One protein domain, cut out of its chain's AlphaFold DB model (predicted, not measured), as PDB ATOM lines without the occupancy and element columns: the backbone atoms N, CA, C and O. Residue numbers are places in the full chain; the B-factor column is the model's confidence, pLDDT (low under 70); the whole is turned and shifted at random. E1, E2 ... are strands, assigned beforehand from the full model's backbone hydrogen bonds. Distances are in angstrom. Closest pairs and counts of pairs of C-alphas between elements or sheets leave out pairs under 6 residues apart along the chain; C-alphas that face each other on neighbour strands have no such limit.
ATOM      1  N   THR A 274     175.000 205.426 172.721       78.56
ATOM      2  CA  THR A 274     175.730 206.015 173.842       78.56
ATOM      3  C   THR A 274     176.828 205.084 174.342       78.56
ATOM      4  O   THR A 274     176.904 203.920 173.959       78.56
ATOM      5  N   ASP A 275     177.691 205.645 175.182       80.25
ATOM      6  CA  ASP A 275     178.681 204.922 175.978       80.25
ATOM      7  C   ASP A 275     178.562 205.459 177.412       80.25
ATOM      8  O   ASP A 275     179.165 206.478 177.770       80.25
ATOM      9  N   LEU A 276     177.629 204.897 178.189       79.75
ATOM     10  CA  LEU A 276     177.313 205.389 179.538       79.75
ATOM     11  C   LEU A 276     178.245 204.775 180.582       79.75
ATOM     12  O   LEU A 276     177.869 203.860 181.298       79.75
ATOM     13  N   ALA A 277     179.435 205.338 180.751       83.31
ATOM     14  CA  ALA A 277     180.371 204.890 181.774       83.31
ATOM     15  C   ALA A 277     179.817 205.087 183.202       83.31
ATOM     16  O   ALA A 277     179.508 206.211 183.623       83.31
ATOM     17  N   VAL A 278     179.757 203.996 183.970       79.94
ATOM     18  CA  VAL A 278     179.334 203.983 185.378       79.94
ATOM     19  C   VAL A 278     180.542 203.790 186.294       79.94
ATOM     20  O   VAL A 278     181.224 202.771 186.256       79.94
ATOM     21  N   GLU A 279     180.786 204.755 187.176       83.56
ATOM     22  CA  GLU A 279     181.760 204.649 188.264       83.56
ATOM     23  C   GLU A 279     181.021 204.633 189.598       83.56
ATOM     24  O   GLU A 279     180.107 205.432 189.804       83.56
ATOM     25  N   VAL A 280     181.413 203.756 190.525       79.94
ATOM     26  CA  VAL A 280     180.816 203.743 191.864       79.94
ATOM     27  C   VAL A 280     181.871 203.876 192.950       79.94
ATOM     28  O   VAL A 280     182.783 203.058 193.070       79.94
ATOM     29  N   GLU A 281     181.716 204.912 193.768       82.94
ATOM     30  CA  GLU A 281     182.562 205.192 194.920       82.94
ATOM     31  C   GLU A 281     181.817 204.902 196.227       82.94
ATOM     32  O   GLU A 281     180.592 205.000 196.318       82.94
ATOM     33  N   LYS A 282     182.571 204.579 197.282       77.94
ATOM     34  CA  LYS A 282     182.027 204.369 198.628       77.94
ATOM     35  C   LYS A 282     182.719 205.247 199.657       77.94
ATOM     36  O   LYS A 282     183.936 205.437 199.620       77.94
ATOM     37  N   ARG A 283     181.943 205.751 200.618       83.62
ATOM     38  CA  ARG A 283     182.428 206.626 201.689       83.62
ATOM     39  C   ARG A 283     181.865 206.228 203.050       83.62
ATOM     40  O   ARG A 283     180.650 206.182 203.225       83.62
ATOM     41  N   ASP A 284     182.751 206.035 204.026       82.44
ATOM     42  CA  ASP A 284     182.382 205.900 205.441       82.44
ATOM     43  C   ASP A 284     181.896 207.252 205.991       82.44
ATOM     44  O   ASP A 284     182.578 208.280 205.865       82.44
ATOM     45  N   ASN A 285     180.710 207.264 206.606       84.25
ATOM     46  CA  ASN A 285     180.142 208.460 207.230       84.25
ATOM     47  C   ASN A 285     180.625 208.681 208.674       84.25
ATOM     48  O   ASN A 285     180.447 209.774 209.215       84.25
ATOM     49  N   GLY A 286     181.270 207.689 209.294       81.06
ATOM     50  CA  GLY A 286     181.799 207.757 210.659       81.06
ATOM     51  C   GLY A 286     180.746 207.592 211.763       81.06
ATOM     52  O   GLY A 286     181.068 207.746 212.942       81.06
ATOM     53  N   ASP A 287     179.499 207.285 211.402       82.38
ATOM     54  CA  ASP A 287     178.368 207.030 212.305       82.38
ATOM     55  C   ASP A 287     177.830 205.589 212.214       82.38
ATOM     56  O   ASP A 287     176.799 205.269 212.805       82.38
ATOM     57  N   GLY A 288     178.555 204.713 211.510       74.94
ATOM     58  CA  GLY A 288     178.154 203.331 211.242       74.94
ATOM     59  C   GLY A 288     177.342 203.153 209.955       74.94
ATOM     60  O   GLY A 288     176.991 202.018 209.632       74.94
ATOM     61  N   THR A 289     177.077 204.235 209.217       80.44
ATOM     62  CA  THR A 289     176.480 204.212 207.873       80.44
ATOM     63  C   THR A 289     177.523 204.501 206.797       80.44
ATOM     64  O   THR A 289     178.585 205.064 207.076       80.44
ATOM     65  N   TRP A 290     177.222 204.118 205.557       77.31
ATOM     66  CA  TRP A 290     178.064 204.404 204.396       77.31
ATOM     67  C   TRP A 290     177.246 205.000 203.270       77.31
ATOM     68  O   TRP A 290     176.056 204.719 203.148       77.31
ATOM     69  N   THR A 291     177.899 205.798 202.438       85.00
ATOM     70  CA  THR A 291     177.323 206.326 201.205       85.00
ATOM     71  C   THR A 291     177.955 205.614 200.018       85.00
ATOM     72  O   THR A 291     179.179 205.636 199.886       85.00
ATOM     73  N   ALA A 292     177.132 204.993 199.177       82.50
ATOM     74  CA  ALA A 292     177.503 204.589 197.825       82.50
ATOM     75  C   ALA A 292     177.106 205.723 196.871       82.50
ATOM     76  O   ALA A 292     175.951 206.146 196.889       82.50
ATOM     77  N   GLU A 293     178.049 206.234 196.086       87.62
ATOM     78  CA  GLU A 293     177.821 207.262 195.068       87.62
ATOM     79  C   GLU A 293     178.089 206.654 193.691       87.62
ATOM     80  O   GLU A 293     179.237 206.347 193.376       87.62
ATOM     81  N   ALA A 294     177.049 206.485 192.871       87.69
ATOM     82  CA  ALA A 294     177.214 206.158 191.459       87.69
ATOM     83  C   ALA A 294     177.309 207.447 190.646       87.69
ATOM     84  O   ALA A 294     176.424 208.305 190.712       87.69
ATOM     85  N   THR A 295     178.367 207.560 189.858       89.56
ATOM     86  CA  THR A 295     178.593 208.603 188.866       89.56
ATOM     87  C   THR A 295     178.399 207.994 187.482       89.56
ATOM     88  O   THR A 295     179.153 207.114 187.085       89.56
ATOM     89  N   VAL A 296     177.404 208.480 186.741       88.81
ATOM     90  CA  VAL A 296     177.152 208.067 185.352       88.81
ATOM     91  C   VAL A 296     177.599 209.189 184.437       88.81
ATOM     92  O   VAL A 296     177.139 210.323 184.594       88.81
ATOM     93  N   THR A 297     178.491 208.890 183.499       88.69
ATOM     94  CA  THR A 297     179.002 209.846 182.515       88.69
ATOM     95  C   THR A 297     178.754 209.321 181.116       88.69
ATOM     96  O   THR A 297     179.108 208.189 180.817       88.69
ATOM     97  N   ASN A 298     178.208 210.156 180.236       89.50
ATOM     98  CA  ASN A 298     178.187 209.829 178.816       89.50
ATOM     99  C   ASN A 298     179.591 210.054 178.230       89.50
ATOM    100  O   ASN A 298     179.996 211.192 177.993       89.50
ATOM    101  N   ALA A 299     180.348 208.972 178.071       84.75
ATOM    102  CA  ALA A 299     181.694 208.955 177.506       84.75
ATOM    103  C   ALA A 299     181.697 208.912 175.967       84.75
ATOM    104  O   ALA A 299     182.753 209.094 175.359       84.75
ATOM    105  N   GLY A 300     180.526 208.720 175.356       83.38
ATOM    106  CA  GLY A 300     180.346 208.680 173.912       83.38
ATOM    107  C   GLY A 300     180.284 210.065 173.268       83.38
ATOM    108  O   GLY A 300     180.290 211.107 173.928       83.38
ATOM    109  N   ASP A 301     180.180 210.062 171.940       85.88
ATOM    110  CA  ASP A 301     180.160 211.275 171.114       85.88
ATOM    111  C   ASP A 301     178.737 211.760 170.760       85.88
ATOM    112  O   ASP A 301     178.569 212.791 170.095       85.88
ATOM    113  N   HIS A 302     177.694 211.064 171.230       86.62
ATOM    114  CA  HIS A 302     176.288 211.380 170.955       86.62
ATOM    115  C   HIS A 302     175.457 211.524 172.228       86.62
ATOM    116  O   HIS A 302     175.831 211.044 173.291       86.62
ATOM    117  N   GLU A 303     174.327 212.224 172.130       87.81
ATOM    118  CA  GLU A 303     173.382 212.362 173.242       87.81
ATOM    119  C   GLU A 303     172.706 211.013 173.542       87.81
ATOM    120  O   GLU A 303     172.269 210.314 172.623       87.81
ATOM    121  N   SER A 304     172.604 210.660 174.825       84.12
ATOM    122  CA  SER A 304     171.962 209.419 175.269       84.12
ATOM    123  C   SER A 304     170.431 209.501 175.193       84.12
ATOM    124  O   SER A 304     169.844 210.569 174.991       84.12
ATOM    125  N   GLN A 305     169.751 208.376 175.422       82.62
ATOM    126  CA  GLN A 305     168.345 208.400 175.834       82.62
ATOM    127  C   GLN A 305     168.212 208.734 177.323       82.62
ATOM    128  O   GLN A 305     169.189 208.719 178.076       82.62
ATOM    129  N   ALA A 306     166.978 209.009 177.748       85.25
ATOM    130  CA  ALA A 306     166.627 208.931 179.160       85.25
ATOM    131  C   ALA A 306     166.853 207.497 179.671       85.25
ATOM    132  O   ALA A 306     166.548 206.519 178.984       85.25
ATOM    133  N   PHE A 307     167.354 207.383 180.894       83.75
ATOM    134  CA  PHE A 307     167.717 206.107 181.505       83.75
ATOM    135  C   PHE A 307     167.306 206.079 182.972       83.75
ATOM    136  O   PHE A 307     167.037 207.109 183.600       83.75
ATOM    137  N   THR A 308     167.243 204.878 183.525       85.06
ATOM    138  CA  THR A 308     166.997 204.648 184.942       85.06
ATOM    139  C   THR A 308     168.216 204.025 185.595       85.06
ATOM    140  O   THR A 308     168.929 203.246 184.972       85.06
ATOM    141  N   LEU A 309     168.457 204.389 186.852       85.69
ATOM    142  CA  LEU A 309     169.458 203.758 187.702       85.69
ATOM    143  C   LEU A 309     168.758 202.886 188.734       85.69
ATOM    144  O   LEU A 309     167.910 203.373 189.495       85.69
ATOM    145  N   SER A 310     169.172 201.632 188.821       82.88
ATOM    146  CA  SER A 310     168.718 200.695 189.843       82.88
ATOM    147  C   SER A 310     169.894 200.336 190.747       82.88
ATOM    148  O   SER A 310     171.013 200.159 190.275       82.88
ATOM    149  N   LEU A 311     169.647 200.257 192.054       83.94
ATOM    150  CA  LEU A 311     170.593 199.735 193.037       83.94
ATOM    151  C   LEU A 311     169.871 198.669 193.852       83.94
ATOM    152  O   LEU A 311     168.840 198.954 194.465       83.94
ATOM    153  N   CYS A 312     170.422 197.463 193.888       79.75
ATOM    154  CA  CYS A 312     169.867 196.359 194.657       79.75
ATOM    155  C   CYS A 312     170.956 195.583 195.400       79.75
ATOM    156  O   CYS A 312     172.138 195.692 195.081       79.75
ATOM    157  N   ALA A 313     170.553 194.807 196.405       78.62
ATOM    158  CA  ALA A 313     171.434 193.913 197.150       78.62
ATOM    159  C   ALA A 313     171.158 192.443 196.806       78.62
ATOM    160  O   ALA A 313     170.001 192.012 196.813       78.62
ATOM    161  N   ASP A 314     172.205 191.660 196.539       73.62
ATOM    162  CA  ASP A 314     172.075 190.221 196.289       73.62
ATOM    163  C   ASP A 314     171.667 189.510 197.592       73.62
ATOM    164  O   ASP A 314     172.440 189.497 198.556       73.62
ATOM    165  N   PRO A 315     170.477 188.884 197.650       68.81
ATOM    166  CA  PRO A 315     169.992 188.239 198.865       68.81
ATOM    167  C   PRO A 315     170.832 187.028 199.299       68.81
ATOM    168  O   PRO A 315     170.786 186.662 200.470       68.81
ATOM    169  N   ALA A 316     171.580 186.386 198.394       65.00
ATOM    170  CA  ALA A 316     172.465 185.270 198.729       65.00
ATOM    171  C   ALA A 316     173.772 185.731 199.389       65.00
ATOM    172  O   ALA A 316     174.428 184.935 200.064       65.00
ATOM    173  N   LEU A 317     174.143 186.996 199.187       63.38
ATOM    174  CA  LEU A 317     175.391 187.594 199.660       63.38
ATOM    175  C   LEU A 317     175.160 188.755 200.635       63.38
ATOM    176  O   LEU A 317     176.128 189.397 201.033       63.38
ATOM    177  N   ALA A 318     173.908 189.038 201.007       60.31
ATOM    178  CA  ALA A 318     173.539 190.077 201.958       60.31
ATOM    179  C   ALA A 318     173.459 189.533 203.392       60.31
ATOM    180  O   ALA A 318     172.852 188.497 203.658       60.31
ATOM    181  N   VAL A 319     174.038 190.272 204.338       62.41
ATOM    182  CA  VAL A 319     173.855 190.051 205.775       62.41
ATOM    183  C   VAL A 319     172.413 190.315 206.191       62.41
ATOM    184  O   VAL A 319     171.771 191.263 205.731       62.41
ATOM    185  N   ASP A 320     171.926 189.507 207.134       59.00
ATOM    186  CA  ASP A 320     170.663 189.772 207.821       59.00
ATOM    187  C   ASP A 320     170.687 191.182 208.443       59.00
ATOM    188  O   ASP A 320     171.569 191.509 209.241       59.00
ATOM    189  N   GLY A 321     169.687 192.008 208.115       55.34
ATOM    190  CA  GLY A 321     169.532 193.359 208.670       55.34
ATOM    191  C   GLY A 321     170.125 194.495 207.833       55.34
ATOM    192  O   GLY A 321     170.354 195.575 208.374       55.34
ATOM    193  N   LEU A 322     170.375 194.269 206.539       64.25
ATOM    194  CA  LEU A 322     170.691 195.348 205.609       64.25
ATOM    195  C   LEU A 322     169.432 196.172 205.306       64.25
ATOM    196  O   LEU A 322     168.537 195.726 204.589       64.25
ATOM    197  N   ASP A 323     169.358 197.365 205.883       65.50
ATOM    198  CA  ASP A 323     168.223 198.267 205.721       65.50
ATOM    199  C   ASP A 323     168.503 199.284 204.604       65.50
ATOM    200  O   ASP A 323     169.596 199.848 204.503       65.50
ATOM    201  N   GLY A 324     167.475 199.572 203.801       66.44
ATOM    202  CA  GLY A 324     167.467 200.704 202.870       66.44
ATOM    203  C   GLY A 324     167.673 200.378 201.390       66.44
ATOM    204  O   GLY A 324     167.601 201.310 200.593       66.44
ATOM    205  N   LEU A 325     167.859 199.107 201.008       71.88
ATOM    206  CA  LEU A 325     167.976 198.690 199.602       71.88
ATOM    207  C   LEU A 325     167.020 197.539 199.245       71.88
ATOM    208  O   LEU A 325     166.805 196.650 200.071       71.88
ATOM    209  N   PRO A 326     166.443 197.535 198.027       76.50
ATOM    210  CA  PRO A 326     165.661 196.406 197.537       76.50
ATOM    211  C   PRO A 326     166.566 195.197 197.249       76.50
ATOM    212  O   PRO A 326     167.744 195.341 196.917       76.50
ATOM    213  N   ALA A 327     166.009 193.990 197.351       76.31
ATOM    214  CA  ALA A 327     166.704 192.783 196.911       76.31
ATOM    215  C   ALA A 327     166.839 192.775 195.382       76.31
ATOM    216  O   ALA A 327     165.926 193.216 194.679       76.31
ATOM    217  N   CYS A 328     167.943 192.238 194.865       73.38
ATOM    218  CA  CYS A 328     168.087 192.026 193.431       73.38
ATOM    219  C   CYS A 328     167.057 190.995 192.965       73.38
ATOM    220  O   CYS A 328     167.041 189.847 193.409       73.38
ATOM    221  N   THR A 329     166.163 191.440 192.087       71.69
ATOM    222  CA  THR A 329     165.175 190.607 191.398       71.69
ATOM    223  C   THR A 329     165.367 190.770 189.900       71.69
ATOM    224  O   THR A 329     165.966 191.749 189.462       71.69
ATOM    225  N   GLU A 330     164.819 189.848 189.108       64.31
ATOM    226  CA  GLU A 330     164.864 189.944 187.641       64.31
ATOM    227  C   GLU A 330     164.268 191.257 187.108       64.31
ATOM    228  O   GLU A 330     164.676 191.720 186.054       64.31
ATOM    229  N   ALA A 331     163.323 191.865 187.833       63.09
ATOM    230  CA  ALA A 331     162.624 193.069 187.393       63.09
ATOM    231  C   ALA A 331     163.325 194.391 187.759       63.09
ATOM    232  O   ALA A 331     162.789 195.425 187.381       63.09
ATOM    233  N   ARG A 332     164.442 194.361 188.520       70.06
ATOM    234  CA  ARG A 332     165.237 195.516 189.019       70.06
ATOM    235  C   ARG A 332     164.455 196.846 189.096       70.06
ATOM    236  O   ARG A 332     164.386 197.602 188.133       70.06
ATOM    237  N   GLU A 333     163.873 197.163 190.256       78.75
ATOM    238  CA  GLU A 333     163.108 198.412 190.402       78.75
ATOM    239  C   GLU A 333     164.011 199.662 190.313       78.75
ATOM    240  O   GLU A 333     165.026 199.735 191.018       78.75
ATOM    241  N   PRO A 334     163.627 200.683 189.522       82.19
ATOM    242  CA  PRO A 334     164.425 201.889 189.363       82.19
ATOM    243  C   PRO A 334     164.427 202.711 190.653       82.19
ATOM    244  O   PRO A 334     163.389 203.013 191.242       82.19
ATOM    245  N   THR A 335     165.617 203.130 191.071       84.25
ATOM    246  CA  THR A 335     165.816 203.993 192.247       84.25
ATOM    247  C   THR A 335     165.936 205.470 191.873       84.25
ATOM    248  O   THR A 335     165.642 206.344 192.692       84.25
ATOM    249  N   ALA A 336     166.333 205.759 190.631       87.12
ATOM    250  CA  ALA A 336     166.387 207.098 190.068       87.12
ATOM    251  C   ALA A 336     166.116 207.073 188.556       87.12
ATOM    252  O   ALA A 336     166.387 206.086 187.876       87.12
ATOM    253  N   GLU A 337     165.606 208.187 188.033       89.75
ATOM    254  CA  GLU A 337     165.369 208.390 186.604       89.75
ATOM    255  C   GLU A 337     166.084 209.660 186.152       89.75
ATOM    256  O   GLU A 337     166.002 210.698 186.819       89.75
ATOM    257  N   TYR A 338     166.754 209.582 185.008       89.62
ATOM    258  CA  TYR A 338     167.506 210.680 184.423       89.62
ATOM    259  C   TYR A 338     167.028 210.958 183.003       89.62
ATOM    260  O   TYR A 338     166.611 210.067 182.263       89.62
ATOM    261  N   GLU A 339     167.077 212.235 182.638       91.25
ATOM    262  CA  GLU A 339     166.913 212.665 181.250       91.25
ATOM    263  C   GLU A 339     168.168 212.292 180.440       91.25
ATOM    264  O   GLU A 339     169.175 211.859 181.001       91.25
ATOM    265  N   ALA A 340     168.107 212.501 179.126       89.19
ATOM    266  CA  ALA A 340     169.256 212.360 178.238       89.19
ATOM    267  C   ALA A 340     170.480 213.170 178.713       89.19
ATOM    268  O   ALA A 340     170.334 214.295 179.201       89.19
ATOM    269  N   LEU A 341     171.673 212.599 178.523       89.94
ATOM    270  CA  LEU A 341     172.963 213.240 178.772       89.94
ATOM    271  C   LEU A 341     173.620 213.616 177.456       89.94
ATOM    272  O   LEU A 341     173.794 212.773 176.573       89.94
ATOM    273  N   ALA A 342     174.064 214.865 177.354       93.44
ATOM    274  CA  ALA A 342     174.955 215.267 176.275       93.44
ATOM    275  C   ALA A 342     176.337 214.583 176.412       93.44
ATOM    276  O   ALA A 342     176.710 214.178 177.517       93.44
ATOM    277  N   PRO A 343     177.140 214.513 175.332       92.12
ATOM    278  CA  PRO A 343     178.521 214.030 175.397       92.12
ATOM    279  C   PRO A 343     179.339 214.715 176.501       92.12
ATOM    280  O   PRO A 343     179.423 215.948 176.562       92.12
ATOM    281  N   GLY A 344     179.941 213.913 177.379       92.56
ATOM    282  CA  GLY A 344     180.724 214.350 178.535       92.56
ATOM    283  C   GLY A 344     179.913 214.880 179.724       92.56
ATOM    284  O   GLY A 344     180.511 215.368 180.686       92.56
ATOM    285  N   GLU A 345     178.579 214.843 179.677       96.31
ATOM    286  CA  GLU A 345     177.732 215.186 180.821       96.31
ATOM    287  C   GLU A 345     177.714 214.050 181.851       96.31
ATOM    288  O   GLU A 345     177.789 212.868 181.513       96.31
ATOM    289  N   THR A 346     177.603 214.431 183.124       94.56
ATOM    290  CA  THR A 346     177.663 213.521 184.267       94.56
ATOM    291  C   THR A 346     176.496 213.766 185.216       94.56
ATOM    292  O   THR A 346     176.195 214.914 185.560       94.56
ATOM    293  N   VAL A 347     175.902 212.689 185.725       95.25
ATOM    294  CA  VAL A 347     174.943 212.706 186.838       95.25
ATOM    295  C   VAL A 347     175.419 211.823 187.981       95.25
ATOM    296  O   VAL A 347     176.305 210.987 187.811       95.25
ATOM    297  N   ARG A 348     174.847 212.039 189.169       93.62
ATOM    298  CA  ARG A 348     175.208 211.310 190.384       93.62
ATOM    299  C   ARG A 348     173.985 210.874 191.165       93.62
ATOM    300  O   ARG A 348     173.052 211.660 191.331       93.62
ATOM    301  N   ALA A 349     174.050 209.657 191.684       90.19
ATOM    302  CA  ALA A 349     173.094 209.085 192.614       90.19
ATOM    303  C   ALA A 349     173.821 208.674 193.893       90.19
ATOM    304  O   ALA A 349     174.877 208.054 193.827       90.19
ATOM    305  N   GLU A 350     173.248 209.001 195.047       90.38
ATOM    306  CA  GLU A 350     173.796 208.623 196.347       90.38
ATOM    307  C   GLU A 350     172.782 207.778 197.116       90.38
ATOM    308  O   GLU A 350     171.616 208.159 197.255       90.38
ATOM    309  N   TRP A 351     173.246 206.674 197.695       86.12
ATOM    310  CA  TRP A 351     172.461 205.835 198.595       86.12
ATOM    311  C   TRP A 351     173.189 205.676 199.918       86.12
ATOM    312  O   TRP A 351     174.393 205.436 199.959       86.12
ATOM    313  N   THR A 352     172.452 205.817 201.019       86.06
ATOM    314  CA  THR A 352     172.987 205.556 202.358       86.06
ATOM    315  C   THR A 352     172.591 204.154 202.785       86.06
ATOM    316  O   THR A 352     171.403 203.840 202.804       86.06
ATOM    317  N   VAL A 353     173.572 203.334 203.149       77.25
ATOM    318  CA  VAL A 353     173.372 201.924 203.489       77.25
ATOM    319  C   VAL A 353     173.810 201.646 204.922       77.25
ATOM    320  O   VAL A 353     174.756 202.256 205.432       77.25
ATOM    321  N   THR A 354     173.081 200.749 205.591       72.88
ATOM    322  CA  THR A 354     173.351 200.308 206.964       72.88
ATOM    323  C   THR A 354     173.173 198.790 207.062       72.88
ATOM    324  O   THR A 354     172.150 198.299 206.585       72.88
ATOM    325  N   PRO A 355     174.093 198.046 207.710       60.56
ATOM    326  CA  PRO A 355     175.323 198.497 208.380       60.56
ATOM    327  C   PRO A 355     176.520 198.713 207.428       60.56
ATOM    328  O   PRO A 355     176.445 198.461 206.231       60.56
ATOM    329  N   ALA A 356     177.629 199.202 207.987       55.12
ATOM    330  CA  ALA A 356     178.897 199.474 207.312       55.12
ATOM    331  C   ALA A 356     179.541 198.267 206.574       55.12
ATOM    332  O   ALA A 356     179.821 197.267 207.237       55.12
ATOM    333  N   PRO A 357     179.855 198.355 205.261       52.16
ATOM    334  CA  PRO A 357     180.659 197.359 204.541       52.16
ATOM    335  C   PRO A 357     182.181 197.477 204.776       52.16
ATOM    336  O   PRO A 357     182.672 198.517 205.207       52.16
ATOM    337  N   PHE A 358     182.942 196.426 204.432       52.47
ATOM    338  CA  PHE A 358     184.414 196.367 204.480       52.47
ATOM    339  C   PHE A 358     185.045 196.320 203.069       52.47
ATOM    340  O   PHE A 358     184.359 196.160 202.057       52.47
ATOM    341  N   ASP A 359     186.371 196.502 203.001       46.97
ATOM    342  CA  ASP A 359     187.105 196.835 201.769       46.97
ATOM    343  C   ASP A 359     187.732 195.664 200.981       46.97
ATOM    344  O   ASP A 359     188.070 195.874 199.819       46.97
ATOM    345  N   GLU A 360     187.876 194.449 201.529       49.09
ATOM    346  CA  GLU A 360     188.572 193.343 200.835       49.09
ATOM    347  C   GLU A 360     187.772 192.027 200.800       49.09
ATOM    348  O   GLU A 360     187.361 191.499 201.833       49.09
ATOM    349  N   TRP A 361     187.611 191.458 199.593       44.38
ATOM    350  CA  TRP A 361     187.001 190.143 199.363       44.38
ATOM    351  C   TRP A 361     188.035 189.022 199.538       44.38
ATOM    352  O   TRP A 361     188.997 188.924 198.774       44.38
ATOM    353  N   SER A 362     187.834 188.139 200.521       46.81
ATOM    354  CA  SER A 362     188.768 187.045 200.846       46.81
ATOM    355  C   SER A 362     188.495 185.727 200.102       46.81
ATOM    356  O   SER A 362     189.293 184.794 200.200       46.81
ATOM    357  N   GLY A 363     187.404 185.630 199.332       47.28
ATOM    358  CA  GLY A 363     187.015 184.397 198.636       47.28
ATOM    359  C   GLY A 363     186.248 183.390 199.495       47.28
ATOM    360  O   GLY A 363     185.937 182.308 199.001       47.28
ATOM    361  N   ASP A 364     185.945 183.722 200.751       52.28
ATOM    362  CA  ASP A 364     185.195 182.862 201.665       52.28
ATOM    363  C   ASP A 364     183.751 183.361 201.802       52.28
ATOM    364  O   ASP A 364     183.515 184.443 202.327       52.28
ATOM    365  N   ALA A 365     182.779 182.558 201.357       45.41
ATOM    366  CA  ALA A 365     181.346 182.848 201.484       45.41
ATOM    367  C   ALA A 365     180.855 182.886 202.949       45.41
ATOM    368  O   ALA A 365     179.678 183.135 203.197       45.41
ATOM    369  N   GLN A 366     181.731 182.573 203.914       46.66
ATOM    370  CA  GLN A 366     181.462 182.680 205.349       46.66
ATOM    371  C   GLN A 366     181.978 183.969 205.991       46.66
ATOM    372  O   GLN A 366     181.620 184.225 207.136       46.66
ATOM    373  N   ALA A 367     182.792 184.769 205.298       47.22
ATOM    374  CA  ALA A 367     182.945 186.165 205.680       47.22
ATOM    375  C   ALA A 367     181.630 186.824 205.258       47.22
ATOM    376  O   ALA A 367     181.313 186.773 204.069       47.22
ATOM    377  N   GLY A 368     180.814 187.316 206.196       49.81
ATOM    378  CA  GLY A 368     179.550 188.004 205.882       49.81
ATOM    379  C   GLY A 368     179.740 189.121 204.846       49.81
ATOM    380  O   GLY A 368     180.848 189.375 204.406       49.81
ATOM    381  N   GLY A 369     178.690 189.790 204.373       54.09
ATOM    382  CA  GLY A 369     178.808 190.791 203.310       54.09
ATOM    383  C   GLY A 369     177.526 191.405 202.807       54.09
ATOM    384  O   GLY A 369     176.454 191.106 203.307       54.09
ATOM    385  N   ALA A 370     177.650 192.309 201.848       59.53
ATOM    386  CA  ALA A 370     176.554 192.813 201.047       59.53
ATOM    387  C   ALA A 370     177.032 193.067 199.619       59.53
ATOM    388  O   ALA A 370     177.680 194.061 199.331       59.53
ATOM    389  N   TYR A 371     176.723 192.179 198.690       66.38
ATOM    390  CA  TYR A 371     176.956 192.485 197.285       66.38
ATOM    391  C   TYR A 371     175.849 193.419 196.783       66.38
ATOM    392  O   TYR A 371     174.668 193.096 196.911       66.38
ATOM    393  N   PHE A 372     176.232 194.572 196.244       71.94
ATOM    394  CA  PHE A 372     175.359 195.504 195.553       71.94
ATOM    395  C   PHE A 372     175.593 195.473 194.056       71.94
ATOM    396  O   PHE A 372     176.720 195.354 193.581       71.94
ATOM    397  N   ASP A 373     174.508 195.659 193.330       75.62
ATOM    398  CA  ASP A 373     174.511 195.780 191.888       75.62
ATOM    399  C   ASP A 373     173.920 197.137 191.517       75.62
ATOM    400  O   ASP A 373     172.813 197.466 191.954       75.62
ATOM    401  N   VAL A 374     174.685 197.934 190.767       77.62
ATOM    402  CA  VAL A 374     174.194 199.158 190.123       77.62
ATOM    403  C   VAL A 374     174.006 198.858 188.645       77.62
ATOM    404  O   VAL A 374     174.974 198.495 187.976       77.62
ATOM    405  N   SER A 375     172.784 199.047 188.143       76.69
ATOM    406  CA  SER A 375     172.464 198.929 186.718       76.69
ATOM    407  C   SER A 375     172.003 200.262 186.142       76.69
ATOM    408  O   SER A 375     171.301 201.035 186.806       76.69
ATOM    409  N   VAL A 376     172.400 200.517 184.896       77.19
ATOM    410  CA  VAL A 376     171.835 201.561 184.042       77.19
ATOM    411  C   VAL A 376     170.945 200.880 183.019       77.19
ATOM    412  O   VAL A 376     171.410 200.077 182.221       77.19
ATOM    413  N   ASP A 377     169.669 201.237 183.022       75.75
ATOM    414  CA  ASP A 377     168.692 200.698 182.085       75.75
ATOM    415  C   ASP A 377     168.199 201.837 181.185       75.75
ATOM    416  O   ASP A 377     167.545 202.785 181.639       75.75
ATOM    417  N   MET A 378     168.529 201.786 179.895       73.19
ATOM    418  CA  MET A 378     167.974 202.732 178.928       73.19
ATOM    419  C   MET A 378     166.499 202.435 178.685       73.19
ATOM    420  O   MET A 378     166.074 201.284 178.574       73.19
ATOM    421  N   ARG A 379     165.698 203.487 178.513       66.19
ATOM    422  CA  ARG A 379     164.300 203.324 178.112       66.19
ATOM    423  C   ARG A 379     164.216 202.998 176.623       66.19
ATOM    424  O   ARG A 379     164.049 203.892 175.800       66.19
ATOM    425  N   ALA A 380     164.320 201.714 176.291       58.44
ATOM    426  CA  ALA A 380     164.178 201.222 174.920       58.44
ATOM    427  C   ALA A 380     162.734 201.328 174.389       58.44
ATOM    428  O   ALA A 380     162.505 201.515 173.194       58.44
ATOM    429  N   TYR A 381     161.743 201.232 175.280       56.16
ATOM    430  CA  TYR A 381     160.340 201.127 174.888       56.16
ATOM    431  C   TYR A 381     159.726 202.499 174.579       56.16
ATOM    432  O   TYR A 381     159.510 203.318 175.473       56.16
ATOM    433  N   GLY A 382     159.402 202.726 173.302       54.09
ATOM    434  CA  GLY A 382     158.672 203.909 172.832       54.09
ATOM    435  C   GLY A 382     159.533 205.143 172.547       54.09
ATOM    436  O   GLY A 382     158.998 206.252 172.541       54.09
ATOM    437  N   SER A 383     160.842 204.976 172.336       63.16
ATOM    438  CA  SER A 383     161.712 206.041 171.832       63.16
ATOM    439  C   SER A 383     161.767 206.042 170.297       63.16
ATOM    440  O   SER A 383     161.906 205.000 169.656       63.16
ATOM    441  N   ASP A 384     161.722 207.238 169.705       76.06
ATOM    442  CA  ASP A 384     161.916 207.471 168.262       76.06
ATOM    443  C   ASP A 384     163.413 207.567 167.896       76.06
ATOM    444  O   ASP A 384     163.827 208.375 167.067       76.06
ATOM    445  N   ALA A 385     164.257 206.798 168.576       80.88
ATOM    446  CA  ALA A 385     165.712 206.913 168.540       80.88
ATOM    447  C   ALA A 385     166.349 205.615 169.012       80.88
ATOM    448  O   ALA A 385     165.653 204.813 169.627       80.88
ATOM    449  N   PHE A 386     167.643 205.406 168.787       82.56
ATOM    450  CA  PHE A 386     168.295 204.200 169.289       82.56
ATOM    451  C   PHE A 386     168.281 204.146 170.824       82.56
ATOM    452  O   PHE A 386     168.180 205.166 171.502       82.56
ATOM    453  N   ALA A 387     168.336 202.945 171.376       77.38
ATOM    454  CA  ALA A 387     168.579 202.674 172.782       77.38
ATOM    455  C   ALA A 387     169.700 201.637 172.845       77.38
ATOM    456  O   ALA A 387     169.467 200.468 173.151       77.38
ATOM    457  N   PHE A 388     170.905 202.078 172.481       72.94
ATOM    458  CA  PHE A 388     172.083 201.227 172.401       72.94
ATOM    459  C   PHE A 388     173.225 201.774 173.253       72.94
ATOM    460  O   PHE A 388     173.624 202.927 173.111       72.94
ATOM    461  N   ASP A 389     173.736 200.905 174.117       63.78
ATOM    462  CA  ASP A 389     174.890 201.117 174.969       63.78
ATOM    463  C   ASP A 389     175.781 199.896 174.758       63.78
ATOM    464  O   ASP A 389     175.342 198.756 174.908       63.78
ATOM    465  N   TYR A 390     176.984 200.142 174.260       55.59
ATOM    466  CA  TYR A 390     177.869 199.101 173.733       55.59
ATOM    467  C   TYR A 390     178.562 198.295 174.803       55.59
ATOM    468  O   TYR A 390     178.896 197.124 174.604       55.59
ATOM    469  N   ASP A 391     178.793 198.939 175.935       54.84
ATOM    470  CA  ASP A 391     179.449 198.293 177.030       54.84
ATOM    471  C   ASP A 391     178.433 197.402 177.752       54.84
ATOM    472  O   ASP A 391     177.723 197.830 178.655       54.84
ATOM    473  N   ASN A 392     178.369 196.120 177.378       42.84
ATOM    474  CA  ASN A 392     177.663 195.118 178.183       42.84
ATOM    475  C   ASN A 392     178.323 194.933 179.570       42.84
ATOM    476  O   ASN A 392     177.816 194.148 180.364       42.84
ATOM    477  N   SER A 393     179.437 195.612 179.889       42.03
ATOM    478  CA  SER A 393     179.929 195.766 181.266       42.03
ATOM    479  C   SER A 393     179.296 196.941 182.031       42.03
ATOM    480  O   SER A 393     179.485 197.044 183.243       42.03
ATOM    481  N   ASN A 394     178.446 197.749 181.378       39.78
ATOM    482  CA  ASN A 394     177.410 198.539 182.062       39.78
ATOM    483  C   ASN A 394     176.254 197.655 182.563       39.78
ATOM    484  O   ASN A 394     175.473 198.081 183.418       39.78
ATOM    485  N   ASP A 395     176.201 196.395 182.117       37.06
ATOM    486  CA  ASP A 395     175.646 195.312 182.914       37.06
ATOM    487  C   ASP A 395     176.704 194.949 183.980       37.06
ATOM    488  O   ASP A 395     177.790 194.443 183.688       37.06
ATOM    489  N   TYR A 396     176.364 195.221 185.240       42.16
ATOM    490  CA  TYR A 396     177.130 194.941 186.458       42.16
ATOM    491  C   TYR A 396     178.327 195.869 186.728       42.16
ATOM    492  O   TYR A 396     179.485 195.440 186.805       42.16
ATOM    493  N   GLY A 397     178.016 197.092 187.170       31.34
ATOM    494  CA  GLY A 397     178.732 197.681 188.304       31.34
ATOM    495  C   GLY A 397     178.559 196.792 189.544       31.34
ATOM    496  O   GLY A 397     177.856 197.141 190.490       31.34
ATOM    497  N   ALA A 398     179.173 195.611 189.507       31.77
ATOM    498  CA  ALA A 398     179.204 194.595 190.538       31.77
ATOM    499  C   ALA A 398     179.987 195.119 191.742       31.77
ATOM    500  O   ALA A 398     181.197 194.908 191.861       31.77
ATOM    501  N   MET A 399     179.323 195.801 192.664       34.34
ATOM    502  CA  MET A 399     179.925 196.160 193.937       34.34
ATOM    503  C   MET A 399     179.791 195.004 194.912       34.34
ATOM    504  O   MET A 399     178.876 194.933 195.721       34.34
ATOM    505  N   ALA A 400     180.766 194.110 194.918       31.64
ATOM    506  CA  ALA A 400     180.877 193.172 196.018       31.64
ATOM    507  C   ALA A 400     181.286 193.911 197.300       31.64
ATOM    508  O   ALA A 400     182.399 194.431 197.388       31.64
ATOM    509  N   LEU A 401     180.417 193.940 198.310       32.28
ATOM    510  CA  LEU A 401     180.821 194.301 199.662       32.28
ATOM    511  C   LEU A 401     180.782 193.065 200.541       32.28
ATOM    512  O   LEU A 401     179.939 192.185 200.393       32.28
ATOM    513  N   ILE A 402     181.738 192.999 201.453       37.94
ATOM    514  CA  ILE A 402     181.881 191.930 202.435       37.94
ATOM    515  C   ILE A 402     181.962 192.568 203.830       37.94
ATOM    516  O   ILE A 402     182.404 193.698 203.987       37.94
ATOM    517  N   ALA A 403     181.477 191.853 204.828       28.36
ATOM    518  CA  ALA A 403     181.419 192.048 206.259       28.36
ATOM    519  C   ALA A 403     181.954 190.823 207.011       28.36
ATOM    520  O   ALA A 403     181.217 189.877 207.192       28.36
TER     521      ALA A 403
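Overview. This is residues 274 to 403 of the 410 residues of an uncharacterized protein of Glycomyces sambucus (UniProt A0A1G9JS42). Two twisted sheets stand face to face as a sandwich, E4 E3 E6 E7 over E1 E2 E5, their strands running nearly aligned along the longest axis, and long loops reach beyond both ends. The printed part has 130 residues with seven named strands, E1 to E7 in chain order, and no named helix; both sheets are antiparallel. The class is all strand, though the strands hold 54 of the 130 residues. The whole is compact, radius of gyration of the C-alphas 15.6 A, with an elongated outline of 47 by 29 by 25 A.

Along the chain. Find C-alpha 276 at (177.313, 205.389, 179.538); from there E1 runs 26.4 A to residue 284. E2, residues 290 to 298, returns over 26.1 A. Next come E3, residues 307 to 313, E4, residues 336 to 338, and E5, residues 346 to 353. E6, residues 368 to 378, spans 32.8 A; E7, residues 397 to 403, ends at C-alpha 403, (181.419, 192.048, 206.259).

Arrangement. Look first at the hairpin E1 and E2, where N 279 and O 295 are 2.9 A apart. On E2's other side is E5, with N 294 and O 349 at 2.8 A. In the second sheet, these N and O atoms are within hydrogen-bond range: between the neighbours E4 and E3, N 309 and O 336 at 2.9 A; between E3 and E6, N 310 and O 375 at 3.0 A; and between E6 and E7, N 370 and O 401 at 2.7 A. Between the sheets, the closest C-alphas of E1 and E7 are those of Val 278 and Gly 397, 7.0 A apart.

Size, cuts and confidence. The C-alphas farthest apart, of Gln 366 and Asp 384, are 48.7 A apart. The printed part has no cut. The links E3 to E4, E5 to E6 and E6 to E7 are long. Mean pLDDT of the printed part is 71.1, and of E7 33.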